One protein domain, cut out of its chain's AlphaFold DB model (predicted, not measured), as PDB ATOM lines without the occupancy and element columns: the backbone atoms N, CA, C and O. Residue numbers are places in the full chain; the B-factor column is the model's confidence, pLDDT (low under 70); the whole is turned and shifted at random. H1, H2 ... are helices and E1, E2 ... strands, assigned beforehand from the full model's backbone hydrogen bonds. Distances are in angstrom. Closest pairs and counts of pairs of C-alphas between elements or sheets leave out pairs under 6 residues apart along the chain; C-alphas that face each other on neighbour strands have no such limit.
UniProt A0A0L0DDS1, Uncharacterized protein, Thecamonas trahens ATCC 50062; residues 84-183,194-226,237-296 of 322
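Overview. This is residues 84 to 183, 194 to 226 and 237 to 296 of the 322 residues of an uncharacterized protein of Thecamonas trahens ATCC 50062 (UniProt A0A0L0DDS1). A strongly twisted sheet of seven strands has the long helix H3 packed on one face and the short helix H1 on the other, three layers with helices on both faces. H4 lies on H3's side and meets H3's residues 155 to 166, while the longest helix, H5, runs past H4, only grazes the sheet near E5 and E7, and sticks out with residues 290 to 296. The 193 printed residues hold five named helices and seven named strands, in the order H1 E1 E2 E3 E4 H2 H3 E5 E6 E7 H4 H5, a mixed class. The sheet, E1 E2 E3 E4 E6 E5 E7, is all antiparallel. The whole is compact, with a radius of gyration of the C-alphas of 16.9 A, and spans 49 by 41 by 38 A.

Arrangement. H1, residues 84 to 93, is on the sheet; its closest C-alphas to E1, residues 98 to 106, are Leu 87 and Val 106, 6.8 A apart. E1, an edge strand, bends by 106 degrees at residue 101. A meander, each strand the antiparallel neighbour of the one before, runs through E1, E2, residues 109 to 114, E3, residues 118 to 122, and E4, residues 131 to 136. Within hydrogen-bond range are N 104 and O 111 at 2.9 A, N 120 and O 113 at 2.8 A, and N 121 and O 133 at 3.0 A. H2, residues 143 to 147, is not on the sheet; it is close to but not clearly touching H3, residues 155 to 179, with the closest C-alphas, Leu 146 and Arg 158, 6.3 A apart. H3 is on the face opposite H1; its closest C-alphas to E4 are Leu 165 and Ile 134, 6.1 A apart. E5, residues 200 to 206, and E6, residues 216 to 221, form a hairpin, with N 202 and O 219 2.9 A apart. E6 is also the neighbour of E4, with N 134 and O 216 2.8 A apart. The other edge strand, E7, residues 240 to 242, pairs with E5, with N 205 and O 241 2.8 A apart. H4, residues 243 to 253, on the same face as H3, is over none of the strands; it touches H3 at a shallow tilt of 14 degrees, opposite ways, closest at C-alphas 250 and 155, 6.6 A. H5, residues 266 to 296, touches H4 with residues 270 to 278 alone, at a steep tilt of 57 degrees, closest at C-alphas 274 and 245, 5.4 A. Every O i to N i+4 pair is within hydrogen-bond range in H1, H3, H4 and H5; H2 has 0 of 1, but 2 of 2 O i to N i+3 pairs.

Along the chain. H1 begins at C-alpha 84 (27.329, 37.002, 21.193). H3 begins at C-alpha 155 (8.652, 41.047, 6.044) and is 36.4 A long; E5 is 18.9 A long. H5 is 44.8 A long and ends at C-alpha 296 (-6.717, 26.436, 38.297).

Size, cuts and confidence. The C-alphas of Glu 263 and Ala 296, the two farthest apart, are 50.5 A apart. Residues 184 to 193 and 227 to 236 are not printed; the gaps between C-alphas are 12.3 A and 18.5 A. Of the links printed whole, H4 to H5 is long, with 12 residues. The mean pLDDT of the printed part is 71.0; 72 residues are under 70, among them 257 to 296.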
ATOM      1  N   PHE A  84      28.544  37.811  21.316       90.44
ATOM      2  CA  PHE A  84      27.329  37.002  21.193       90.44
ATOM      3  C   PHE A  84      27.505  35.842  20.208       90.44
ATOM      4  O   PHE A  84      27.027  34.746  20.473       90.44
ATOM      5  N   CYS A  85      28.281  36.022  19.135       90.56
ATOM      6  CA  CYS A  85      28.630  34.911  18.245       90.56
ATOM      7  C   CYS A  85      29.526  33.877  18.949       90.56
ATOM      8  O   CYS A  85      29.367  32.682  18.721       90.56
ATOM      9  N   LEU A  86      30.434  34.310  19.836       88.94
ATOM     10  CA  LEU A  86      31.230  33.390  20.661       88.94
ATOM     11  C   LEU A  86      30.355  32.591  21.639       88.94
ATOM     12  O   LEU A  86      30.569  31.391  21.800       88.94
ATOM     13  N   LEU A  87      29.369  33.244  22.263       90.06
ATOM     14  CA  LEU A  87      28.384  32.587  23.126       90.06
ATOM     15  C   LEU A  87      27.597  31.517  22.357       90.06
ATOM     16  O   LEU A  87      27.508  30.380  22.814       90.06
ATOM     17  N   VAL A  88      27.071  31.863  21.177       93.00
ATOM     18  CA  VAL A  88      26.327  30.927  20.318       93.00
ATOM     19  C   VAL A  88      27.202  29.740  19.919       93.00
ATOM     20  O   VAL A  88      26.798  28.600  20.125       93.00
ATOM     21  N   ALA A  89      28.434  29.981  19.461       91.25
ATOM     22  CA  ALA A  89      29.354  28.907  19.082       91.25
ATOM     23  C   ALA A  89      29.669  27.954  20.251       91.25
ATOM     24  O   ALA A  89      29.781  26.744  20.057       91.25
ATOM     25  N   ALA A  90      29.788  28.480  21.475       86.94
ATOM     26  CA  ALA A  90      29.984  27.659  22.667       86.94
ATOM     27  C   ALA A  90      28.742  26.809  23.000       86.94
ATOM     28  O   ALA A  90      28.884  25.639  23.359       86.94
ATOM     29  N   LEU A  91      27.536  27.364  22.844       91.06
ATOM     30  CA  LEU A  91      26.277  26.629  23.018       91.06
ATOM     31  C   LEU A  91      26.098  25.537  21.955       91.06
ATOM     32  O   LEU A  91      25.675  24.431  22.292       91.06
ATOM     33  N   ASP A  92      26.449  25.822  20.700       92.06
ATOM     34  CA  ASP A  92      26.421  24.857  19.595       92.06
ATOM     35  C   ASP A  92      27.385  23.695  19.852       92.06
ATOM     36  O   ASP A  92      26.997  22.531  19.753       92.06
ATOM     37  N   ALA A  93      28.624  23.997  20.256       90.38
ATOM     38  CA  ALA A  93      29.624  22.983  20.586       90.38
ATOM     39  C   ALA A  93      29.191  22.088  21.760       90.38
ATOM     40  O   ALA A  93      29.532  20.906  21.799       90.38
ATOM     41  N   ALA A  94      28.425  22.640  22.704       87.56
ATOM     42  CA  ALA A  94      27.857  21.900  23.825       87.56
ATOM     43  C   ALA A  94      26.568  21.132  23.471       87.56
ATOM     44  O   ALA A  94      26.083  20.361  24.299       87.56
ATOM     45  N   GLY A  95      25.980  21.352  22.287       90.69
ATOM     46  CA  GLY A  95      24.653  20.830  21.942       90.69
ATOM     47  C   GLY A  95      23.551  21.345  22.876       90.69
ATOM     48  O   GLY A  95      22.562  20.652  23.112       90.69
ATOM     49  N   ALA A  96      23.735  22.534  23.457       86.25
ATOM     50  CA  ALA A  96      22.863  23.072  24.490       86.25
ATOM     51  C   ALA A  96      21.567  23.627  23.877       86.25
ATOM     52  O   ALA A  96      21.565  24.668  23.208       86.25
ATOM     53  N   VAL A  97      20.460  22.924  24.125       90.25
ATOM     54  CA  VAL A  97      19.100  23.294  23.713       90.25
ATOM     55  C   VAL A  97      18.128  22.985  24.851       90.25
ATOM     56  O   VAL A  97      18.172  21.905  25.435       90.25
ATOM     57  N   GLY A  98      17.233  23.924  25.143       89.06
ATOM     58  CA  GLY A  98      16.184  23.806  26.144       89.06
ATOM     59  C   GLY A  98      16.128  24.998  27.094       89.06
ATOM     60  O   GLY A  98      16.809  26.011  26.931       89.06
ATOM     61  N   HIS A  99      15.282  24.857  28.109       89.25
ATOM     62  CA  HIS A  99      15.297  25.712  29.288       89.25
ATOM     63  C   HIS A  99      16.308  25.169  30.298       89.25
ATOM     64  O   HIS A  99      16.348  23.964  30.538       89.25
ATOM     65  N   PHE A 100      17.073  26.063  30.921       82.06
ATOM     66  CA  PHE A 100      18.050  25.701  31.944       82.06
ATOM     67  C   PHE A 100      17.572  26.185  33.312       82.06
ATOM     68  O   PHE A 100      17.287  27.373  33.487       82.06
ATOM     69  N   ASP A 101      17.450  25.246  34.249       81.38
ATOM     70  CA  ASP A 101      17.198  25.496  35.666       81.38
ATOM     71  C   ASP A 101      18.001  24.473  36.502       81.38
ATOM     72  O   ASP A 101      17.652  23.288  36.506       81.38
ATOM     73  N   PRO A 102      19.125  24.869  37.130       83.06
ATOM     74  CA  PRO A 102      19.679  26.228  37.176       83.06
ATOM     75  C   PRO A 102      20.188  26.731  35.803       83.06
ATOM     76  O   PRO A 102      20.420  25.916  34.904       83.06
ATOM     77  N   PRO A 103      20.391  28.055  35.622       82.75
ATOM     78  CA  PRO A 103      20.933  28.619  34.383       82.75
ATOM     79  C   PRO A 103      22.289  28.011  33.998       82.75
ATOM     80  O   PRO A 103      23.134  27.745  34.857       82.75
ATOM     81  N   LEU A 104      22.519  27.826  32.698       80.50
ATOM     82  CA  LEU A 104      23.775  27.302  32.165       80.50
ATOM     83  C   LEU A 104      24.823  28.420  32.100       80.50
ATOM     84  O   LEU A 104      24.648  29.401  31.379       80.50
ATOM     85  N   ALA A 105      25.935  28.257  32.815       83.56
ATOM     86  CA  ALA A 105      27.055  29.190  32.745       83.56
ATOM     87  C   ALA A 105      27.884  28.953  31.471       83.56
ATOM     88  O   ALA A 105      28.461  27.878  31.291       83.56
ATOM     89  N   VAL A 106      27.981  29.967  30.606       76.12
ATOM     90  CA  VAL A 106      28.815  29.938  29.396       76.12
ATOM     91  C   VAL A 106      29.720  31.166  29.381       76.12
ATOM     92  O   VAL A 106      29.293  32.287  29.110       76.12
ATOM     93  N   GLY A 107      31.001  30.963  29.695       76.69
ATOM     94  CA  GLY A 107      31.932  32.070  29.902       76.69
ATOM     95  C   GLY A 107      31.514  32.919  31.105       76.69
ATOM     96  O   GLY A 107      31.491  32.418  32.224       76.69
ATOM     97  N   ASN A 108      31.190  34.192  30.861       67.81
ATOM     98  CA  ASN A 108      30.669  35.108  31.884       67.81
ATOM     99  C   ASN A 108      29.139  35.238  31.847       67.81
ATOM    100  O   ASN A 108      28.592  36.008  32.625       67.81
ATOM    101  N   GLU A 109      28.454  34.534  30.947       81.56
ATOM    102  CA  GLU A 109      27.014  34.689  30.754       81.56
ATOM    103  C   GLU A 109      26.236  33.572  31.458       81.56
ATOM    104  O   GLU A 109      26.657  32.412  31.475       81.56
ATOM    105  N   SER A 110      25.073  33.930  32.001       84.50
ATOM    106  CA  SER A 110      24.102  32.999  32.584       84.50
ATOM    107  C   SER A 110      22.959  32.777  31.595       84.50
ATOM    108  O   SER A 110      22.109  33.650  31.412       84.50
ATOM    109  N   VAL A 111      22.947  31.622  30.931       89.75
ATOM    110  CA  VAL A 111      21.977  31.282  29.882       89.75
ATOM    111  C   VAL A 111      20.757  30.592  30.489       89.75
ATOM    112  O   VAL A 111      20.863  29.549  31.132       89.75
ATOM    113  N   HIS A 112      19.574  31.153  30.244       89.25
ATOM    114  CA  HIS A 112      18.292  30.670  30.781       89.25
ATOM    115  C   HIS A 112      17.511  29.803  29.799       89.25
ATOM    116  O   HIS A 112      16.686  28.975  30.211       89.25
ATOM    117  N   TYR A 113      17.727  30.041  28.506       93.81
ATOM    118  CA  TYR A 113      17.063  29.348  27.412       93.81
ATOM    119  C   TYR A 113      17.904  29.417  26.143       93.81
ATOM    120  O   TYR A 113      18.483  30.461  25.834       93.81
ATOM    121  N   ALA A 114      17.910  28.328  25.383       94.06
ATOM    122  CA  ALA A 114      18.398  28.330  24.015       94.06
ATOM    123  C   ALA A 114      17.609  27.324  23.164       94.06
ATOM    124  O   ALA A 114      17.421  26.186  23.580       94.06
ATOM    125  N   ASP A 115      17.192  27.696  21.957       94.19
ATOM    126  CA  ASP A 115      16.677  26.761  20.940       94.19
ATOM    127  C   ASP A 115      17.449  26.906  19.632       94.19
ATOM    128  O   ASP A 115      18.494  27.536  19.648       94.19
ATOM    129  N   SER A 116      16.990  26.323  18.524       92.12
ATOM    130  CA  SER A 116      17.660  26.423  17.218       92.12
ATOM    131  C   SER A 116      17.884  27.856  16.726       92.12
ATOM    132  O   SER A 116      18.811  28.085  15.960       92.12
ATOM    133  N   ASP A 117      17.072  28.815  17.170       92.31
ATOM    134  CA  ASP A 117      17.019  30.154  16.587       92.31
ATOM    135  C   ASP A 117      17.306  31.266  17.594       92.31
ATOM    136  O   ASP A 117      17.688  32.353  17.176       92.31
ATOM    137  N   VAL A 118      17.111  31.042  18.898       96.19
ATOM    138  CA  VAL A 118      17.168  32.095  19.923       96.19
ATOM    139  C   VAL A 118      17.954  31.655  21.152       96.19
ATOM    140  O   VAL A 118      17.875  30.505  21.580       96.19
ATOM    141  N   VAL A 119      18.663  32.607  21.761       96.69
ATOM    142  CA  VAL A 119      19.319  32.467  23.067       96.69
ATOM    143  C   VAL A 119      18.851  33.589  23.996       96.69
ATOM    144  O   VAL A 119      18.803  34.751  23.592       96.69
ATOM    145  N   VAL A 120      18.523  33.244  25.243       95.69
ATOM    146  CA  VAL A 120      18.142  34.181  26.313       95.69
ATOM    147  C   VAL A 120      19.112  34.028  27.479       95.69
ATOM    148  O   VAL A 120      19.279  32.930  28.017       95.69
ATOM    149  N   PHE A 121      19.725  35.131  27.896       92.19
ATOM    150  CA  PHE A 121      20.735  35.153  28.952       92.19
ATOM    151  C   PHE A 121      20.695  36.468  29.733       92.19
ATOM    152  O   PHE A 121      20.092  37.450  29.290       92.19
ATOM    153  N   ASP A 122      21.312  36.488  30.910       84.12
ATOM    154  CA  ASP A 122      21.403  37.702  31.724       84.12
ATOM    155  C   ASP A 122      22.246  38.779  31.032       84.12
ATOM    156  O   ASP A 122      23.270  38.497  30.416       84.12
ATOM    157  N   ALA A 123      21.859  40.046  31.166       74.56
ATOM    158  CA  ALA A 123      22.754  41.139  30.816       74.56
ATOM    159  C   ALA A 123      23.701  41.414  31.990       74.56
ATOM    160  O   ALA A 123      23.321  42.054  32.977       74.56
ATOM    161  N   PHE A 124      24.951  40.959  31.880       56.53
ATOM    162  CA  PHE A 124      25.986  41.321  32.846       56.53
ATOM    163  C   PHE A 124      26.071  42.859  32.953       56.53
ATOM    164  O   PHE A 124      26.153  43.552  31.940       56.53
ATOM    165  N   HIS A 125      26.027  43.392  34.183       49.84
ATOM    166  CA  HIS A 125      25.917  44.826  34.534       49.84
ATOM    167  C   HIS A 125      24.511  45.454  34.553       49.84
ATOM    168  O   HIS A 125      24.396  46.686  34.578       49.84
ATOM    169  N   ALA A 126      23.453  44.644  34.622       47.41
ATOM    170  CA  ALA A 126      22.101  45.127  34.869       47.41
ATOM    171  C   ALA A 126      22.044  46.063  36.090       47.41
ATOM    172  O   ALA A 126      22.355  45.689  37.219       47.41
ATOM    173  N   ALA A 127      21.646  47.315  35.865       42.88
ATOM    174  CA  ALA A 127      21.317  48.256  36.937       42.88
ATOM    175  C   ALA A 127      19.880  48.060  37.472       42.88
ATOM    176  O   ALA A 127      19.399  48.862  38.275       42.88
ATOM    177  N   SER A 128      19.206  47.015  36.995       52.03
ATOM    178  CA  SER A 128      17.910  46.513  37.432       52.03
ATOM    179  C   SER A 128      18.083  45.103  37.996       52.03
ATOM    180  O   SER A 128      19.021  44.389  37.652       52.03
ATOM    181  N   TRP A 129      17.148  44.691  38.848       57.16
ATOM    182  CA  TRP A 129      17.120  43.339  39.411       57.16
ATOM    183  C   TRP A 129      16.836  42.256  38.352       57.16
ATOM    184  O   TRP A 129      17.160  41.094  38.566       57.16
ATOM    185  N   LEU A 130      16.265  42.645  37.204       70.69
ATOM    186  CA  LEU A 130      16.105  41.804  36.022       70.69
ATOM    187  C   LEU A 130      16.440  42.603  34.758       70.69
ATOM    188  O   LEU A 130      15.808  43.630  34.470       70.69
ATOM    189  N   GLN A 131      17.411  42.109  33.994       80.31
ATOM    190  CA  GLN A 131      17.691  42.534  32.628       80.31
ATOM    191  C   GLN A 131      18.174  41.328  31.826       80.31
ATOM    192  O   GLN A 131      19.204  40.739  32.147       80.31
ATOM    193  N   LEU A 132      17.439  40.993  30.773       87.50
ATOM    194  CA  LEU A 132      17.763  39.894  29.873       87.50
ATOM    195  C   LEU A 132      18.232  40.441  28.530       87.50
ATOM    196  O   LEU A 132      17.670  41.421  28.035       87.50
ATOM    197  N   ASN A 133      19.208  39.767  27.930       92.62
ATOM    198  CA  ASN A 133      19.528  39.866  26.513       92.62
ATOM    199  C   ASN A 133      18.913  38.672  25.779       92.62
ATOM    200  O   ASN A 133      19.019  37.528  26.226       92.62
ATOM    201  N   ILE A 134      18.286  38.946  24.638       95.81
ATOM    202  CA  ILE A 134      17.699  37.942  23.762       95.81
ATOM    203  C   ILE A 134      18.236  38.144  22.353       95.81
ATOM    204  O   ILE A 134      18.008  39.193  21.747       95.81
ATOM    205  N   ILE A 135      18.944  37.142  21.843       96.25
ATOM    206  CA  ILE A 135      19.657  37.197  20.563       96.25
ATOM    207  C   ILE A 135      19.189  36.083  19.627       96.25
ATOM    208  O   ILE A 135      18.820  35.008  20.112       96.25
ATOM    209  N   PRO A 136      19.214  36.296  18.301       95.81
ATOM    210  CA  PRO A 136      19.145  35.198  17.355       95.81
ATOM    211  C   PRO A 136      20.424  34.343  17.428       95.81
ATOM    212  O   PRO A 136      21.489  34.835  17.789       95.81
ATOM    213  N   ARG A 137      20.356  33.059  17.063       93.19
ATOM    214  CA  ARG A 137      21.566  32.245  16.837       93.19
ATOM    215  C   ARG A 137      22.279  32.659  15.557       93.19
ATOM    216  O   ARG A 137      23.502  32.773  15.534       93.19
ATOM    217  N   HIS A 138      21.510  32.920  14.503       91.69
ATOM    218  CA  HIS A 138      22.036  33.449  13.253       91.69
ATOM    219  C   HIS A 138      22.500  34.890  13.441       91.69
ATOM    220  O   HIS A 138      21.771  35.729  13.970       91.69
ATOM    221  N   HIS A 139      23.718  35.182  12.993       91.19
ATOM    222  CA  HIS A 139      24.273  36.516  13.118       91.19
ATOM    223  C   HIS A 139      23.519  37.512  12.233       91.19
ATOM    224  O   HIS A 139      23.481  37.384  11.016       91.19
ATOM    225  N   VAL A 140      22.956  38.525  12.886       89.69
ATOM    226  CA  VAL A 140      22.433  39.750  12.279       89.69
ATOM    227  C   VAL A 140      23.051  40.879  13.085       89.69
ATOM    228  O   VAL A 140      22.828  40.903  14.287       89.69
ATOM    229  N   ALA A 141      23.834  41.790  12.520       84.31
ATOM    230  CA  ALA A 141      24.531  42.828  13.282       84.31
ATOM    231  C   ALA A 141      23.565  43.825  13.940       84.31
ATOM    232  O   ALA A 141      23.780  44.239  15.083       84.31
ATOM    233  N   HIS A 142      22.476  44.192  13.256       84.50
ATOM    234  CA  HIS A 142      21.483  45.139  13.772       84.50
ATOM    235  C   HIS A 142      20.119  45.048  13.071       84.50
ATOM    236  O   HIS A 142      19.992  44.464  11.999       84.50
ATOM    237  N   LEU A 143      19.098  45.716  13.626       85.00
ATOM    238  CA  LEU A 143      17.729  45.720  13.084       85.00
ATOM    239  C   LEU A 143      17.632  46.072  11.592       85.00
ATOM    240  O   LEU A 143      16.832  45.462  10.893       85.00
ATOM    241  N   ALA A 144      18.431  47.025  11.099       80.12
ATOM    242  CA  ALA A 144      18.399  47.430   9.690       80.12
ATOM    243  C   ALA A 144      18.964  46.363   8.731       80.12
ATOM    244  O   ALA A 144      18.697  46.410   7.538       80.12
ATOM    245  N   GLU A 145      19.716  45.381   9.234       83.56
ATOM    246  CA  GLU A 145      20.296  44.315   8.405       83.56
ATOM    247  C   GLU A 145      19.289  43.190   8.154       83.56
ATOM    248  O   GLU A 145      19.418  42.443   7.188       83.56
ATOM    249  N   LEU A 146      18.222  43.114   8.958       86.19
ATOM    250  CA  LEU A 146      17.091  42.230   8.669       86.19
ATOM    251  C   LEU A 146      16.506  42.499   7.278       86.19
ATOM    252  O   LEU A 146      15.979  41.584   6.654       86.19
ATOM    253  N   ASP A 147      16.619  43.736   6.782       82.00
ATOM    254  CA  ASP A 147      16.129  44.106   5.459       82.00
ATOM    255  C   ASP A 147      16.975  43.543   4.308       82.00
ATOM    256  O   ASP A 147      16.445  43.289   3.226       82.00
ATOM    257  N   SER A 148      18.270  43.326   4.544       79.00
ATOM    258  CA  SER A 148      19.237  42.819   3.563       79.00
ATOM    259  C   SER A 148      19.617  41.351   3.772       79.00
ATOM    260  O   SER A 148      20.319  40.782   2.937       79.00
ATOM    261  N   SER A 149      19.186  40.734   4.873       83.81
ATOM    262  CA  SER A 149      19.535  39.356   5.206       83.81
ATOM    263  C   SER A 149      18.787  38.352   4.314       83.81
ATOM    264  O   SER A 149      17.556  38.414   4.231       83.81
ATOM    265  N   PRO A 150      19.489  37.392   3.680       83.75
ATOM    266  CA  PRO A 150      18.846  36.338   2.898       83.75
ATOM    267  C   PRO A 150      18.019  35.384   3.772       83.75
ATOM    268  O   PRO A 150      17.027  34.839   3.294       83.75
ATOM    269  N   ASP A 151      18.383  35.233   5.049       83.25
ATOM    270  CA  ASP A 151      17.676  34.381   6.014       83.25
ATOM    271  C   ASP A 151      16.324  34.986   6.436       83.25
ATOM    272  O   ASP A 151      15.442  34.279   6.920       83.25
ATOM    273  N   TYR A 152      16.136  36.294   6.212       87.81
ATOM    274  CA  TYR A 152      14.921  37.043   6.546       87.81
ATOM    275  C   TYR A 152      14.409  37.842   5.337       87.81
ATOM    276  O   TYR A 152      14.100  39.036   5.425       87.81
ATOM    277  N   ALA A 153      14.338  37.173   4.183       84.38
ATOM    278  CA  ALA A 153      14.050  37.788   2.889       84.38
ATOM    279  C   ALA A 153      12.696  38.517   2.837       84.38
ATOM    280  O   ALA A 153      12.567  39.522   2.134       84.38
ATOM    281  N   THR A 154      11.685  38.043   3.572       88.62
ATOM    282  CA  THR A 154      10.352  38.659   3.586       88.62
ATOM    283  C   THR A 154      10.059  39.397   4.892       88.62
ATOM    284  O   THR A 154      10.570  39.064   5.961       88.62
ATOM    285  N   ALA A 155       9.151  40.378   4.839       83.12
ATOM    286  CA  ALA A 155       8.652  41.047   6.044       83.12
ATOM    287  C   ALA A 155       8.015  40.063   7.047       83.12
ATOM    288  O   ALA A 155       8.083  40.288   8.256       83.12
ATOM    289  N   ALA A 156       7.435  38.959   6.558       85.75
ATOM    290  CA  ALA A 156       6.883  37.903   7.400       85.75
ATOM    291  C   ALA A 156       7.981  37.154   8.172       85.75
ATOM    292  O   ALA A 156       7.822  36.951   9.374       85.75
ATOM    293  N   ASP A 157       9.105  36.830   7.527       89.06
ATOM    294  CA  ASP A 157      10.243  36.151   8.170       89.06
ATOM    295  C   ASP A 157      10.872  37.038   9.252       89.06
ATOM    296  O   ASP A 157      11.090  36.606  10.385       89.06
ATOM    297  N   ARG A 158      11.070  38.326   8.937       89.44
ATOM    298  CA  ARG A 158      11.583  39.330   9.887       89.44
ATOM    299  C   ARG A 158      10.669  39.449  11.099       89.44
ATOM    300  O   ARG A 158      11.128  39.423  12.239       89.44
ATOM    301  N   LYS A 159       9.358  39.554  10.863       87.00
ATOM    302  CA  LYS A 159       8.357  39.622  11.932       87.00
ATOM    303  C   LYS A 159       8.351  38.346  12.773       87.00
ATOM    304  O   LYS A 159       8.293  38.446  13.996       87.00
ATOM    305  N   ALA A 160       8.438  37.175  12.145       87.38
ATOM    306  CA  ALA A 160       8.478  35.891  12.838       87.38
ATOM    307  C   ALA A 160       9.689  35.793  13.775       87.38
ATOM    308  O   ALA A 160       9.515  35.429  14.939       87.38
ATOM    309  N   LEU A 161      10.879  36.204  13.319       92.19
ATOM    310  CA  LEU A 161      12.071  36.264  14.167       92.19
ATOM    311  C   LEU A 161      11.856  37.181  15.374       92.19
ATOM    312  O   LEU A 161      12.077  36.771  16.512       92.19
ATOM    313  N   LEU A 162      11.425  38.423  15.139       90.56
ATOM    314  CA  LEU A 162      11.258  39.410  16.207       90.56
ATOM    315  C   LEU A 162      10.235  38.931  17.246       90.56
ATOM    316  O   LEU A 162      10.504  38.996  18.446       90.56
ATOM    317  N   VAL A 163       9.098  38.393  16.796       86.56
ATOM    318  CA  VAL A 163       8.093  37.793  17.685       86.56
ATOM    319  C   VAL A 163       8.699  36.637  18.476       86.56
ATOM    320  O   VAL A 163       8.486  36.565  19.684       86.56
ATOM    321  N   LYS A 164       9.502  35.773  17.843       89.75
ATOM    322  CA  LYS A 164      10.163  34.656  18.525       89.75
ATOM    323  C   LYS A 164      11.124  35.132  19.620       89.75
ATOM    324  O   LYS A 164      11.053  34.611  20.733       89.75
ATOM    325  N   LEU A 165      11.955  36.147  19.350       92.50
ATOM    326  CA  LEU A 165      12.831  36.769  20.356       92.50
ATOM    327  C   LEU A 165      12.012  37.274  21.555       92.50
ATOM    328  O   LEU A 165      12.313  36.957  22.705       92.50
ATOM    329  N   TYR A 166      10.936  38.018  21.293       88.00
ATOM    330  CA  TYR A 166      10.083  38.558  22.350       88.00
ATOM    331  C   TYR A 166       9.393  37.458  23.164       88.00
ATOM    332  O   TYR A 166       9.443  37.484  24.393       88.00
ATOM    333  N   THR A 167       8.797  36.464  22.506       83.62
ATOM    334  CA  THR A 167       8.111  35.351  23.175       83.62
ATOM    335  C   THR A 167       9.065  34.543  24.055       83.62
ATOM    336  O   THR A 167       8.726  34.271  25.206       83.62
ATOM    337  N   ALA A 168      10.263  34.211  23.565       87.94
ATOM    338  CA  ALA A 168      11.264  33.489  24.353       87.94
ATOM    339  C   ALA A 168      11.724  34.300  25.580       87.94
ATOM    340  O   ALA A 168      11.769  33.777  26.697       87.94
ATOM    341  N   GLY A 169      12.006  35.594  25.396       87.44
ATOM    342  CA  GLY A 169      12.408  36.488  26.485       87.44
ATOM    343  C   GLY A 169      11.331  36.673  27.553       87.44
ATOM    344  O   GLY A 169      11.626  36.634  28.752       87.44
ATOM    345  N   MET A 170      10.075  36.840  27.132       82.19
ATOM    346  CA  MET A 170       8.943  36.961  28.049       82.19
ATOM    347  C   MET A 170       8.699  35.664  28.819       82.19
ATOM    348  O   MET A 170       8.487  35.733  30.022       82.19
ATOM    349  N   ALA A 171       8.815  34.491  28.186       80.19
ATOM    350  CA  ALA A 171       8.675  33.209  28.880       80.19
ATOM    351  C   ALA A 171       9.713  33.034  30.007       80.19
ATOM    352  O   ALA A 171       9.372  32.616  31.115       80.19
ATOM    353  N   VAL A 172      10.975  33.408  29.760       83.00
ATOM    354  CA  VAL A 172      12.023  33.395  30.797       83.00
ATOM    355  C   VAL A 172      11.730  34.424  31.888       83.00
ATOM    356  O   VAL A 172      11.799  34.092  33.070       83.00
ATOM    357  N   THR A 173      11.350  35.647  31.510       80.25
ATOM    358  CA  THR A 173      10.965  36.711  32.455       80.25
ATOM    359  C   THR A 173       9.841  36.242  33.376       80.25
ATOM    360  O   THR A 173       9.932  36.347  34.595       80.25
ATOM    361  N   GLU A 174       8.798  35.655  32.800       74.94
ATOM    362  CA  GLU A 174       7.631  35.130  33.494       74.94
ATOM    363  C   GLU A 174       7.950  34.009  34.485       74.94
ATOM    364  O   GLU A 174       7.262  33.896  35.506       74.94
ATOM    365  N   ARG A 175       8.961  33.189  34.182       73.81
ATOM    366  CA  ARG A 175       9.477  32.149  35.076       73.81
ATOM    367  C   ARG A 175      10.292  32.759  36.211       73.81
ATOM    368  O   ARG A 175      10.036  32.449  37.368       73.81
ATOM    369  N   LEU A 176      11.228  33.654  35.894       72.75
ATOM    370  CA  LEU A 176      12.079  34.306  36.892       72.75
ATOM    371  C   LEU A 176      11.248  35.111  37.895       72.75
ATOM    372  O   LEU A 176      11.491  35.020  39.091       72.75
ATOM    373  N   VAL A 177      10.215  35.816  37.431       69.19
ATOM    374  CA  VAL A 177       9.268  36.539  38.296       69.19
ATOM    375  C   VAL A 177       8.463  35.587  39.184       69.19
ATOM    376  O   VAL A 177       8.214  35.905  40.342       69.19
ATOM    377  N   ALA A 178       8.053  34.425  38.663       64.00
ATOM    378  CA  ALA A 178       7.272  33.451  39.428       64.00
ATOM    379  C   ALA A 178       8.091  32.772  40.538       64.00
ATOM    380  O   ALA A 178       7.552  32.490  41.605       64.00
ATOM    381  N   VAL A 179       9.384  32.537  40.297       55.03
ATOM    382  CA  VAL A 179      10.311  31.921  41.265       55.03
ATOM    383  C   VAL A 179      10.893  32.961  42.233       55.03
ATOM    384  O   VAL A 179      11.206  32.642  43.380       55.03
ATOM    385  N   ALA A 180      11.002  34.226  41.818       51.62
ATOM    386  CA  ALA A 180      11.498  35.324  42.641       51.62
ATOM    387  C   ALA A 180      10.454  35.821  43.662       51.62
ATOM    388  O   ALA A 180       9.990  36.961  43.623       51.62
ATOM    389  N   ALA A 181      10.163  34.999  44.668       47.25
ATOM    390  CA  ALA A 181      10.108  35.500  46.037       47.25
ATOM    391  C   ALA A 181      11.469  35.167  46.674       47.25
ATOM    392  O   ALA A 181      11.649  34.052  47.162       47.25
ATOM    393  N   PRO A 182      12.475  36.063  46.613       41.75
ATOM    394  CA  PRO A 182      13.804  35.729  47.106       41.75
ATOM    395  C   PRO A 182      13.754  35.417  48.613       41.75
ATOM    396  O   PRO A 182      13.157  36.192  49.360       41.75
ATOM    397  N   PRO A 183      14.412  34.352  49.105       38.22
ATOM    398  CA  PRO A 183      14.443  34.021  50.536       38.22
ATOM    399  C   PRO A 183      15.147  35.082  51.408       38.22
ATOM    400  O   PRO A 183      14.988  35.085  52.623       38.22
ATOM    401  N   ALA A 194       6.975  39.907  44.416       39.22
ATOM    402  CA  ALA A 194       6.185  39.496  43.240       39.22
ATOM    403  C   ALA A 194       4.701  39.967  43.237       39.22
ATOM    404  O   ALA A 194       3.897  39.538  42.415       39.22
ATOM    405  N   ARG A 195       4.324  40.848  44.169       41.44
ATOM    406  CA  ARG A 195       3.030  41.505  44.329       41.44
ATOM    407  C   ARG A 195       3.088  43.020  44.144       41.44
ATOM    408  O   ARG A 195       2.129  43.678  44.528       41.44
ATOM    409  N   ASN A 196       4.174  43.595  43.623       43.22
ATOM    410  CA  ASN A 196       4.149  45.011  43.271       43.22
ATOM    411  C   ASN A 196       3.476  45.189  41.894       43.22
ATOM    412  O   ASN A 196       4.118  44.889  40.883       43.22
ATOM    413  N   PRO A 197       2.216  45.670  41.832       46.25
ATOM    414  CA  PRO A 197       1.519  45.916  40.568       46.25
ATOM    415  C   PRO A 197       2.207  46.986  39.705       46.25
ATOM    416  O   PRO A 197       1.866  47.128  38.534       46.25
ATOM    417  N   ASP A 198       3.183  47.709  40.260       49.22
ATOM    418  CA  ASP A 198       3.910  48.772  39.572       49.22
ATOM    419  C   ASP A 198       5.155  48.264  38.820       49.22
ATOM    420  O   ASP A 198       5.830  49.055  38.151       49.22
ATOM    421  N   ILE A 199       5.483  46.962  38.906       55.91
ATOM    422  CA  ILE A 199       6.553  46.392  38.078       55.91
ATOM    423  C   ILE A 199       6.076  46.317  36.633       55.91
ATOM    424  O   ILE A 199       5.127  45.614  36.293       55.91
ATOM    425  N   THR A 200       6.795  47.013  35.766       62.66
ATOM    426  CA  THR A 200       6.565  47.013  34.321       62.66
ATOM    427  C   THR A 200       7.775  46.420  33.612       62.66
ATOM    428  O   THR A 200       8.888  46.464  34.132       62.66
ATOM    429  N   PHE A 201       7.572  45.832  32.433       72.25
ATOM    430  CA  PHE A 201       8.661  45.305  31.612       72.25
ATOM    431  C   PHE A 201       8.758  46.113  30.329       72.25
ATOM    432  O   PHE A 201       7.759  46.327  29.643       72.25
ATOM    433  N   THR A 202       9.966  46.557  29.996       73.94
ATOM    434  CA  THR A 202      10.243  47.234  28.729       73.94
ATOM    435  C   THR A 202      11.061  46.315  27.842       73.94
ATOM    436  O   THR A 202      12.153  45.906  28.232       73.94
ATOM    437  N   ALA A 203      10.540  46.031  26.649       81.06
ATOM    438  CA  ALA A 203      11.223  45.277  25.609       81.06
ATOM    439  C   ALA A 203      11.656  46.226  24.484       81.06
ATOM    440  O   ALA A 203      10.814  46.911  23.893       81.06
ATOM    441  N   ALA A 204      12.954  46.308  24.193       83.25
ATOM    442  CA  ALA A 204      13.467  47.257  23.208       83.25
ATOM    443  C   ALA A 204      14.814  46.836  22.600       83.25
ATOM    444  O   ALA A 204      15.478  45.916  23.073       83.25
ATOM    445  N   TYR A 205      15.196  47.521  21.525       84.50
ATOM    446  CA  TYR A 205      16.440  47.329  20.786       84.50
ATOM    447  C   TYR A 205      17.280  48.599  20.829       84.50
ATOM    448  O   TYR A 205      16.744  49.704  20.715       84.50
ATOM    449  N   ASN A 206      18.601  48.445  20.927       77.25
ATOM    450  CA  ASN A 206      19.531  49.566  20.819       77.25
ATOM    451  C   ASN A 206      19.831  49.904  19.348       77.25
ATOM    452  O   ASN A 206      20.128  49.019  18.549       77.25
ATOM    453  N   MET A 207      19.805  51.191  19.006       70.31
ATOM    454  CA  MET A 207      20.089  51.760  17.690       70.31
ATOM    455  C   MET A 207      20.894  53.072  17.827       70.31
ATOM    456  O   MET A 207      20.334  54.083  18.253       70.31
ATOM    457  N   PRO A 208      22.197  53.087  17.475       65.88
ATOM    458  CA  PRO A 208      22.993  51.932  17.048       65.88
ATOM    459  C   PRO A 208      23.194  50.921  18.194       65.88
ATOM    460  O   PRO A 208      23.201  51.321  19.370       65.88
ATOM    461  N   PRO A 209      23.365  49.620  17.900       71.56
ATOM    462  CA  PRO A 209      23.552  48.609  18.936       71.56
ATOM    463  C   PRO A 209      24.915  48.760  19.636       71.56
ATOM    464  O   PRO A 209      25.858  49.309  19.078       71.56
ATOM    465  N   SER A 210      25.030  48.315  20.893       70.00
ATOM    466  CA  SER A 210      26.315  48.333  21.636       70.00
ATOM    467  C   SER A 210      27.224  47.163  21.263       70.00
ATOM    468  O   SER A 210      28.450  47.260  21.317       70.00
ATOM    469  N   VAL A 211      26.590  46.049  20.910       77.12
ATOM    470  CA  VAL A 211      27.210  44.841  20.386       77.12
ATOM    471  C   VAL A 211      26.599  44.629  19.004       77.12
ATOM    472  O   VAL A 211      25.374  44.642  18.910       77.12
ATOM    473  N   PRO A 212      27.410  44.468  17.954       81.69
ATOM    474  CA  PRO A 212      26.972  44.279  16.575       81.69
ATOM    475  C   PRO A 212      26.469  42.850  16.417       81.69
ATOM    476  O   PRO A 212      27.136  41.972  15.886       81.69
ATOM    477  N   HIS A 213      25.338  42.598  17.047       88.12
ATOM    478  CA  HIS A 213      24.529  41.408  16.951       88.12
ATOM    479  C   HIS A 213      23.171  41.800  17.531       88.12
ATOM    480  O   HIS A 213      23.097  42.356  18.632       88.12
ATOM    481  N   LEU A 214      22.108  41.571  16.773       91.06
ATOM    482  CA  LEU A 214      20.746  41.951  17.085       91.06
ATOM    483  C   LEU A 214      20.397  41.401  18.462       91.06
ATOM    484  O   LEU A 214      20.415  40.198  18.680       91.06
ATOM    485  N   HIS A 215      20.087  42.284  19.401       91.62
ATOM    486  CA  HIS A 215      19.663  41.878  20.730       91.62
ATOM    487  C   HIS A 215      18.457  42.702  21.142       91.62
ATOM    488  O   HIS A 215      18.501  43.936  21.178       91.62
ATOM    489  N   LEU A 216      17.374  41.996  21.443       92.06
ATOM    490  CA  LEU A 216      16.274  42.533  22.222       92.06
ATOM    491  C   LEU A 216      16.712  42.503  23.683       92.06
ATOM    492  O   LEU A 216      17.214  41.483  24.152       92.06
ATOM    493  N   TYR A 217      16.499  43.588  24.415       86.88
ATOM    494  CA  TYR A 217      16.604  43.560  25.867       86.88
ATOM    495  C   TYR A 217      15.219  43.641  26.495       86.88
ATOM    496  O   TYR A 217      14.354  44.374  26.010       86.88
ATOM    497  N   ILE A 218      15.024  42.902  27.586       84.12
ATOM    498  CA  ILE A 218      13.857  43.028  28.464       84.12
ATOM    499  C   ILE A 218      14.355  43.489  29.825       84.12
ATOM    500  O   ILE A 218      15.216  42.846  30.420       84.12
ATOM    501  N   ILE A 219      13.821  44.609  30.308       76.31
ATOM    502  CA  ILE A 219      14.193  45.202  31.594       76.31
ATOM    503  C   ILE A 219      12.957  45.353  32.473       76.31
ATOM    504  O   ILE A 219      11.933  45.852  32.003       76.31
ATOM    505  N   ALA A 220      13.078  44.989  33.751       71.62
ATOM    506  CA  ALA A 220      12.083  45.313  34.767       71.62
ATOM    507  C   ALA A 220      12.266  46.743  35.310       71.62
ATOM    508  O   ALA A 220      13.362  47.137  35.716       71.62
ATOM    509  N   THR A 221      11.175  47.502  35.368       58.91
ATOM    510  CA  THR A 221      11.072  48.842  35.966       58.91
ATOM    511  C   THR A 221      10.220  48.803  37.241       58.91
ATOM    512  O   THR A 221       9.287  48.008  37.294       58.91
ATOM    513  N   PRO A 222      10.503  49.635  38.269       48.00
ATOM    514  CA  PRO A 222      11.445  50.759  38.261       48.00
ATOM    515  C   PRO A 222      12.923  50.346  38.367       48.00
ATOM    516  O   PRO A 222      13.288  49.420  39.088       48.00
ATOM    517  N   TYR A 223      13.785  51.090  37.664       48.72
ATOM    518  CA  TYR A 223      15.241  51.019  37.820       48.72
ATOM    519  C   TYR A 223      15.628  51.505  39.224       48.72
ATOM    520  O   TYR A 223      15.286  52.621  39.610       48.72
ATOM    521  N   GLN A 224      16.382  50.708  39.979       41.72
ATOM    522  CA  GLN A 224      16.723  50.995  41.381       41.72
ATOM    523  C   GLN A 224      17.864  52.026  41.566       41.72
ATOM    524  O   GLN A 224      18.389  52.170  42.670       41.72
ATOM    525  N   ARG A 225      18.286  52.775  40.531       37.62
ATOM    526  CA  ARG A 225      19.350  53.787  40.695       37.62
ATOM    527  C   ARG A 225      18.804  55.116  41.243       37.62
ATOM    528  O   ARG A 225      17.732  55.550  40.821       37.62
ATOM    529  N   PRO A 226      19.554  55.822  42.117       32.31
ATOM    530  CA  PRO A 226      19.177  57.147  42.599       32.31
ATOM    531  C   PRO A 226      18.872  58.107  41.442       32.31
ATOM    532  O   PRO A 226      19.698  58.321  40.552       32.31
ATOM    533  N   PHE A 237      16.640  59.532  25.297       43.97
ATOM    534  CA  PHE A 237      16.073  58.533  24.412       43.97
ATOM    535  C   PHE A 237      16.306  59.047  22.980       43.97
ATOM    536  O   PHE A 237      15.405  59.639  22.390       43.97
ATOM    537  N   PRO A 238      17.508  58.845  22.394       48.72
ATOM    538  CA  PRO A 238      17.522  58.510  20.983       48.72
ATOM    539  C   PRO A 238      18.067  57.111  20.680       48.72
ATOM    540  O   PRO A 238      17.957  56.658  19.544       48.72
ATOM    541  N   ARG A 239      18.596  56.364  21.652       58.28
ATOM    542  CA  ARG A 239      19.295  55.111  21.324       58.28
ATOM    543  C   ARG A 239      18.457  53.836  21.393       58.28
ATOM    544  O   ARG A 239      18.955  52.791  21.013       58.28
ATOM    545  N   SER A 240      17.207  53.895  21.831       69.81
ATOM    546  CA  SER A 240      16.373  52.706  22.022       69.81
ATOM    547  C   SER A 240      15.085  52.810  21.221       69.81
ATOM    548  O   SER A 240      14.499  53.889  21.187       69.81
ATOM    549  N   LYS A 241      14.630  51.711  20.608       73.62
ATOM    550  CA  LYS A 241      13.257  51.591  20.090       73.62
ATOM    551  C   LYS A 241      12.552  50.370  20.641       73.62
ATOM    552  O   LYS A 241      13.127  49.284  20.699       73.62
ATOM    553  N   THR A 242      11.299  50.571  21.036       77.19
ATOM    554  CA  THR A 242      10.466  49.523  21.626       77.19
ATOM    555  C   THR A 242      10.157  48.423  20.624       77.19
ATOM    556  O   THR A 242      10.108  48.645  19.411       77.19
ATOM    557  N   HIS A 243       9.924  47.225  21.151       83.31
ATOM    558  CA  HIS A 243       9.556  46.074  20.349       83.31
ATOM    559  C   HIS A 243       8.289  46.335  19.511       83.31
ATOM    560  O   HIS A 243       8.332  46.124  18.296       83.31
ATOM    561  N   ALA A 244       7.209  46.892  20.088       74.69
ATOM    562  CA  ALA A 244       6.026  47.247  19.295       74.69
ATOM    563  C   ALA A 244       6.297  48.302  18.228       74.69
ATOM    564  O   ALA A 244       5.729  48.202  17.142       74.69
ATOM    565  N   ALA A 245       7.135  49.309  18.496       73.69
ATOM    566  CA  ALA A 245       7.430  50.326  17.490       73.69
ATOM    567  C   ALA A 245       8.117  49.704  16.262       73.69
ATOM    568  O   ALA A 245       7.782  50.047  15.129       73.69
ATOM    569  N   VAL A 246       9.021  48.744  16.479       80.94
ATOM    570  CA  VAL A 246       9.674  47.995  15.395       80.94
ATOM    571  C   VAL A 246       8.664  47.139  14.625       80.94
ATOM    572  O   VAL A 246       8.647  47.187  13.395       80.94
ATOM    573  N   LEU A 247       7.784  46.406  15.315       81.75
ATOM    574  CA  LEU A 247       6.747  45.604  14.651       81.75
ATOM    575  C   LEU A 247       5.770  46.466  13.841       81.75
ATOM    576  O   LEU A 247       5.447  46.124  12.706       81.75
ATOM    577  N   ASN A 248       5.342  47.607  14.384       76.06
ATOM    578  CA  ASN A 248       4.458  48.538  13.682       76.06
ATOM    579  C   ASN A 248       5.144  49.135  12.440       76.06
ATOM    580  O   ASN A 248       4.508  49.278  11.397       76.06
ATOM    581  N   SER A 249       6.448  49.430  12.520       75.56
ATOM    582  CA  SER A 249       7.235  49.863  11.358       75.56
ATOM    583  C   SER A 249       7.246  48.801  10.256       75.56
ATOM    584  O   SER A 249       7.020  49.128   9.091       75.56
ATOM    585  N   LEU A 250       7.464  47.533  10.613       78.81
ATOM    586  CA  LEU A 250       7.429  46.423   9.658       78.81
ATOM    587  C   LEU A 250       6.047  46.249   9.026       78.81
ATOM    588  O   LEU A 250       5.960  46.093   7.811       78.81
ATOM    589  N   ASP A 251       4.979  46.327   9.818       76.81
ATOM    590  CA  ASP A 251       3.608  46.150   9.326       76.81
ATOM    591  C   ASP A 251       3.188  47.253   8.346       76.81
ATOM    592  O   ASP A 251       2.469  46.989   7.383       76.81
ATOM    593  N   ARG A 252       3.646  48.489   8.567       76.06
ATOM    594  CA  ARG A 252       3.285  49.641   7.727       76.06
ATOM    595  C   ARG A 252       4.191  49.829   6.520       76.06
ATOM    596  O   ARG A 252       3.717  50.232   5.462       76.06
ATOM    597  N   HIS A 253       5.490  49.595   6.686       79.94
ATOM    598  CA  HIS A 253       6.501  49.974   5.696       79.94
ATOM    599  C   HIS A 253       7.243  48.778   5.095       79.94
ATOM    600  O   HIS A 253       8.066  48.969   4.205       79.94
ATOM    601  N   GLY A 254       7.006  47.560   5.593       78.56
ATOM    602  CA  GLY A 254       7.734  46.354   5.190       78.56
ATOM    603  C   GLY A 254       9.194  46.309   5.658       78.56
ATOM    604  O   GLY A 254       9.898  45.354   5.330       78.56
ATOM    605  N   ARG A 255       9.654  47.316   6.416       77.25
ATOM    606  CA  ARG A 255      11.057  47.497   6.823       77.25
ATOM    607  C   ARG A 255      11.215  48.045   8.244       77.25
ATOM    608  O   ARG A 255      10.309  48.701   8.775       77.25
ATOM    609  N   CYS A 256      12.384  47.818   8.839       72.75
ATOM    610  CA  CYS A 256      12.739  48.328  10.166       72.75
ATOM    611  C   CYS A 256      13.310  49.752  10.064       72.75
ATOM    612  O   CYS A 256      14.428  49.945   9.589       72.75
ATOM    613  N   ILE A 257      12.591  50.773  10.544       65.25
ATOM    614  CA  ILE A 257      13.086  52.161  10.494       65.25
ATOM    615  C   ILE A 257      14.031  52.438  11.671       65.25
ATOM    616  O   ILE A 257      13.621  52.684  12.811       65.25
ATOM    617  N   ALA A 258      15.331  52.422  11.377       55.84
ATOM    618  CA  ALA A 258      16.404  52.613  12.341       55.84
ATOM    619  C   ALA A 258      16.762  54.092  12.566       55.84
ATOM    620  O   ALA A 258      17.868  54.503  12.263       55.84
ATOM    621  N   GLY A 259      15.840  54.897  13.106       52.06
ATOM    622  CA  GLY A 259      16.095  56.107  13.919       52.06
ATOM    623  C   GLY A 259      16.989  57.267  13.422       52.06
ATOM    624  O   GLY A 259      16.911  58.330  14.033       52.06
ATOM    625  N   LYS A 260      17.805  57.145  12.367       44.50
ATOM    626  CA  LYS A 260      18.471  58.286  11.709       44.50
ATOM    627  C   LYS A 260      17.472  59.141  10.919       44.50
ATOM    628  O   LYS A 260      17.746  60.307  10.686       44.50
ATOM    629  N   ASP A 261      16.276  58.612  10.662       42.88
ATOM    630  CA  ASP A 261      15.146  59.304  10.027       42.88
ATOM    631  C   ASP A 261      14.264  60.067  11.049       42.88
ATOM    632  O   ASP A 261      13.059  60.226  10.865       42.88
ATOM    633  N   ARG A 262      14.837  60.500  12.183       46.44
ATOM    634  CA  ARG A 262      14.106  61.072  13.335       46.44
ATOM    635  C   ARG A 262      13.555  62.489  13.142       46.44
ATOM    636  O   ARG A 262      12.985  63.034  14.082       46.44
ATOM    637  N   GLU A 263      13.696  63.092  11.967       42.41
ATOM    638  CA  GLU A 263      13.273  64.483  11.747       42.41
ATOM    639  C   GLU A 263      11.757  64.664  11.535       42.41
ATOM    640  O   GLU A 263      11.298  65.794  11.395       42.41
ATOM    641  N   ALA A 264      10.949  63.598  11.566       44.75
ATOM    642  CA  ALA A 264       9.494  63.705  11.435       44.75
ATOM    643  C   ALA A 264       8.769  63.579  12.804       44.75
ATOM    644  O   ALA A 264       8.792  62.502  13.410       44.75
ATOM    645  N   PRO A 265       8.064  64.634  13.280       47.19
ATOM    646  CA  PRO A 265       7.276  64.649  14.529       47.19
ATOM    647  C   PRO A 265       6.234  63.526  14.656       47.19
ATOM    648  O   PRO A 265       5.804  63.176  15.755       47.19
ATOM    649  N   GLU A 266       5.833  62.951  13.526       49.28
ATOM    650  CA  GLU A 266       4.878  61.848  13.420       49.28
ATOM    651  C   GLU A 266       5.387  60.587  14.145       49.28
ATOM    652  O   GLU A 266       4.616  59.915  14.831       49.28
ATOM    653  N   TYR A 267       6.701  60.330  14.139       51.03
ATOM    654  CA  TYR A 267       7.286  59.138  14.765       51.03
ATOM    655  C   TYR A 267       7.275  59.165  16.303       51.03
ATOM    656  O   TYR A 267       7.197  58.109  16.931       51.03
ATOM    657  N   GLU A 268       7.323  60.340  16.943       49.72
ATOM    658  CA  GLU A 268       7.269  60.442  18.414       49.72
ATOM    659  C   GLU A 268       5.866  60.193  18.980       49.72
ATOM    660  O   GLU A 268       5.711  59.715  20.111       49.72
ATOM    661  N   ALA A 269       4.824  60.559  18.232       54.09
ATOM    662  CA  ALA A 269       3.447  60.243  18.598       54.09
ATOM    663  C   ALA A 269       3.185  58.735  18.451       54.09
ATOM    664  O   ALA A 269       2.549  58.121  19.308       54.09
ATOM    665  N   GLU A 270       3.750  58.127  17.409       53.50
ATOM    666  CA  GLU A 270       3.626  56.698  17.127       53.50
ATOM    667  C   GLU A 270       4.393  55.817  18.113       53.50
ATOM    668  O   GLU A 270       3.865  54.799  18.557       53.50
ATOM    669  N   GLU A 271       5.600  56.215  18.518       51.53
ATOM    670  CA  GLU A 271       6.383  55.485  19.521       51.53
ATOM    671  C   GLU A 271       5.688  55.503  20.893       51.53
ATOM    672  O   GLU A 271       5.626  54.475  21.573       51.53
ATOM    673  N   ARG A 272       5.059  56.630  21.260       50.38
ATOM    674  CA  ARG A 272       4.218  56.732  22.465       50.38
ATOM    675  C   ARG A 272       2.965  55.860  22.384       50.38
ATOM    676  O   ARG A 272       2.635  55.190  23.363       50.38
ATOM    677  N   ALA A 273       2.289  55.829  21.236       52.16
ATOM    678  CA  ALA A 273       1.118  54.977  21.032       52.16
ATOM    679  C   ALA A 273       1.482  53.480  21.076       52.16
ATOM    680  O   ALA A 273       0.796  52.700  21.734       52.16
ATOM    681  N   ALA A 274       2.587  53.082  20.440       46.59
ATOM    682  CA  ALA A 274       3.077  51.704  20.444       46.59
ATOM    683  C   ALA A 274       3.520  51.249  21.847       46.59
ATOM    684  O   ALA A 274       3.194  50.139  22.262       46.59
ATOM    685  N   HIS A 275       4.192  52.118  22.609       46.25
ATOM    686  CA  HIS A 275       4.570  51.829  23.994       46.25
ATOM    687  C   HIS A 275       3.347  51.613  24.899       46.25
ATOM    688  O   HIS A 275       3.338  50.690  25.711       46.25
ATOM    689  N   ALA A 276       2.281  52.401  24.723       43.09
ATOM    690  CA  ALA A 276       1.033  52.210  25.462       43.09
ATOM    691  C   ALA A 276       0.365  50.855  25.148       43.09
ATOM    692  O   ALA A 276      -0.185  50.224  26.050       43.09
ATOM    693  N   VAL A 277       0.451  50.384  23.898       46.78
ATOM    694  CA  VAL A 277      -0.057  49.061  23.488       46.78
ATOM    695  C   VAL A 277       0.784  47.924  24.075       46.78
ATOM    696  O   VAL A 277       0.207  46.948  24.547       46.78
ATOM    697  N   ASP A 278       2.114  48.047  24.105       44.22
ATOM    698  CA  ASP A 278       3.002  47.053  24.734       44.22
ATOM    699  C   ASP A 278       2.729  46.922  26.234       44.22
ATOM    700  O   ASP A 278       2.550  45.813  26.737       44.22
ATOM    701  N   VAL A 279       2.618  48.050  26.941       41.38
ATOM    702  CA  VAL A 279       2.260  48.060  28.365       41.38
ATOM    703  C   VAL A 279       0.879  47.437  28.566       41.38
ATOM    704  O   VAL A 279       0.729  46.551  29.404       41.38
ATOM    705  N   ALA A 280      -0.119  47.814  27.760       37.41
ATOM    706  CA  ALA A 280      -1.462  47.245  27.852       37.41
ATOM    707  C   ALA A 280      -1.491  45.737  27.555       37.41
ATOM    708  O   ALA A 280      -2.228  44.999  28.212       37.41
ATOM    709  N   ARG A 281      -0.683  45.252  26.604       43.03
ATOM    710  CA  ARG A 281      -0.578  43.829  26.261       43.03
ATOM    711  C   ARG A 281       0.129  43.036  27.353       43.03
ATOM    712  O   ARG A 281      -0.361  41.973  27.712       43.03
ATOM    713  N   ILE A 282       1.223  43.553  27.910       41.59
ATOM    714  CA  ILE A 282       1.932  42.935  29.041       41.59
ATOM    715  C   ILE A 282       1.010  42.861  30.263       41.59
ATOM    716  O   ILE A 282       0.891  41.803  30.878       41.59
ATOM    717  N   VAL A 283       0.285  43.943  30.564       38.62
ATOM    718  CA  VAL A 283      -0.719  43.971  31.637       38.62
ATOM    719  C   VAL A 283      -1.853  42.981  31.355       38.62
ATOM    720  O   VAL A 283      -2.236  42.234  32.249       38.62
ATOM    721  N   SER A 284      -2.360  42.904  30.122       37.53
ATOM    722  CA  SER A 284      -3.436  41.965  29.759       37.53
ATOM    723  C   SER A 284      -2.990  40.506  29.860       37.53
ATOM    724  O   SER A 284      -3.710  39.692  30.427       37.53
ATOM    725  N   LEU A 285      -1.781  40.176  29.391       41.19
ATOM    726  CA  LEU A 285      -1.190  38.840  29.536       41.19
ATOM    727  C   LEU A 285      -0.981  38.480  31.013       41.19
ATOM    728  O   LEU A 285      -1.276  37.357  31.420       41.19
ATOM    729  N   HIS A 286      -0.551  39.441  31.834       40.44
ATOM    730  CA  HIS A 286      -0.426  39.262  33.279       40.44
ATOM    731  C   HIS A 286      -1.788  39.012  33.951       40.44
ATOM    732  O   HIS A 286      -1.914  38.102  34.775       40.44
ATOM    733  N   VAL A 287      -2.826  39.762  33.569       39.97
ATOM    734  CA  VAL A 287      -4.200  39.593  34.071       39.97
ATOM    735  C   VAL A 287      -4.786  38.246  33.641       39.97
ATOM    736  O   VAL A 287      -5.319  37.525  34.482       39.97
ATOM    737  N   GLU A 288      -4.649  37.857  32.371       42.62
ATOM    738  CA  GLU A 288      -5.117  36.557  31.871       42.62
ATOM    739  C   GLU A 288      -4.400  35.389  32.553       42.62
ATOM    740  O   GLU A 288      -5.043  34.414  32.943       42.62
ATOM    741  N   ARG A 289      -3.079  35.486  32.742       45.00
ATOM    742  CA  ARG A 289      -2.300  34.471  33.460       45.00
ATOM    743  C   ARG A 289      -2.737  34.375  34.919       45.00
ATOM    744  O   ARG A 289      -2.973  33.270  35.399       45.00
ATOM    745  N   THR A 290      -2.916  35.506  35.597       41.41
ATOM    746  CA  THR A 290      -3.409  35.548  36.984       41.41
ATOM    747  C   THR A 290      -4.806  34.938  37.091       41.41
ATOM    748  O   THR A 290      -5.061  34.139  37.989       41.41
ATOM    749  N   ALA A 291      -5.691  35.232  36.137       42.09
ATOM    750  CA  ALA A 291      -7.026  34.648  36.075       42.09
ATOM    751  C   ALA A 291      -6.985  33.129  35.838       42.09
ATOM    752  O   ALA A 291      -7.735  32.399  36.482       42.09
ATOM    753  N   ARG A 292      -6.088  32.631  34.974       46.03
ATOM    754  CA  ARG A 292      -5.897  31.187  34.742       46.03
ATOM    755  C   ARG A 292      -5.324  30.475  35.964       46.03
ATOM    756  O   ARG A 292      -5.819  29.410  36.312       46.03
ATOM    757  N   LEU A 293      -4.338  31.069  36.638       44.22
ATOM    758  CA  LEU A 293      -3.771  30.532  37.880       44.22
ATOM    759  C   LEU A 293      -4.818  30.498  38.999       44.22
ATOM    760  O   LEU A 293      -4.952  29.492  39.689       44.22
ATOM    761  N   HIS A 294      -5.617  31.559  39.133       42.88
ATOM    762  CA  HIS A 294      -6.715  31.607  40.094       42.88
ATOM    763  C   HIS A 294      -7.804  30.577  39.759       42.88
ATOM    764  O   HIS A 294      -8.284  29.881  40.648       42.88
ATOM    765  N   ALA A 295      -8.174  30.429  38.484       47.97
ATOM    766  CA  ALA A 295      -9.136  29.424  38.035       47.97
ATOM    767  C   ALA A 295      -8.626  27.990  38.247       47.97
ATOM    768  O   ALA A 295      -9.397  27.135  38.668       47.97
ATOM    769  N   ALA A 296      -7.336  27.729  38.018       49.69
ATOM    770  CA  ALA A 296      -6.717  26.436  38.297       49.69
ATOM    771  C   ALA A 296      -6.707  26.125  39.804       49.69
ATOM    772  O   ALA A 296      -7.084  25.028  40.201       49.69
TER     773      ALA A 296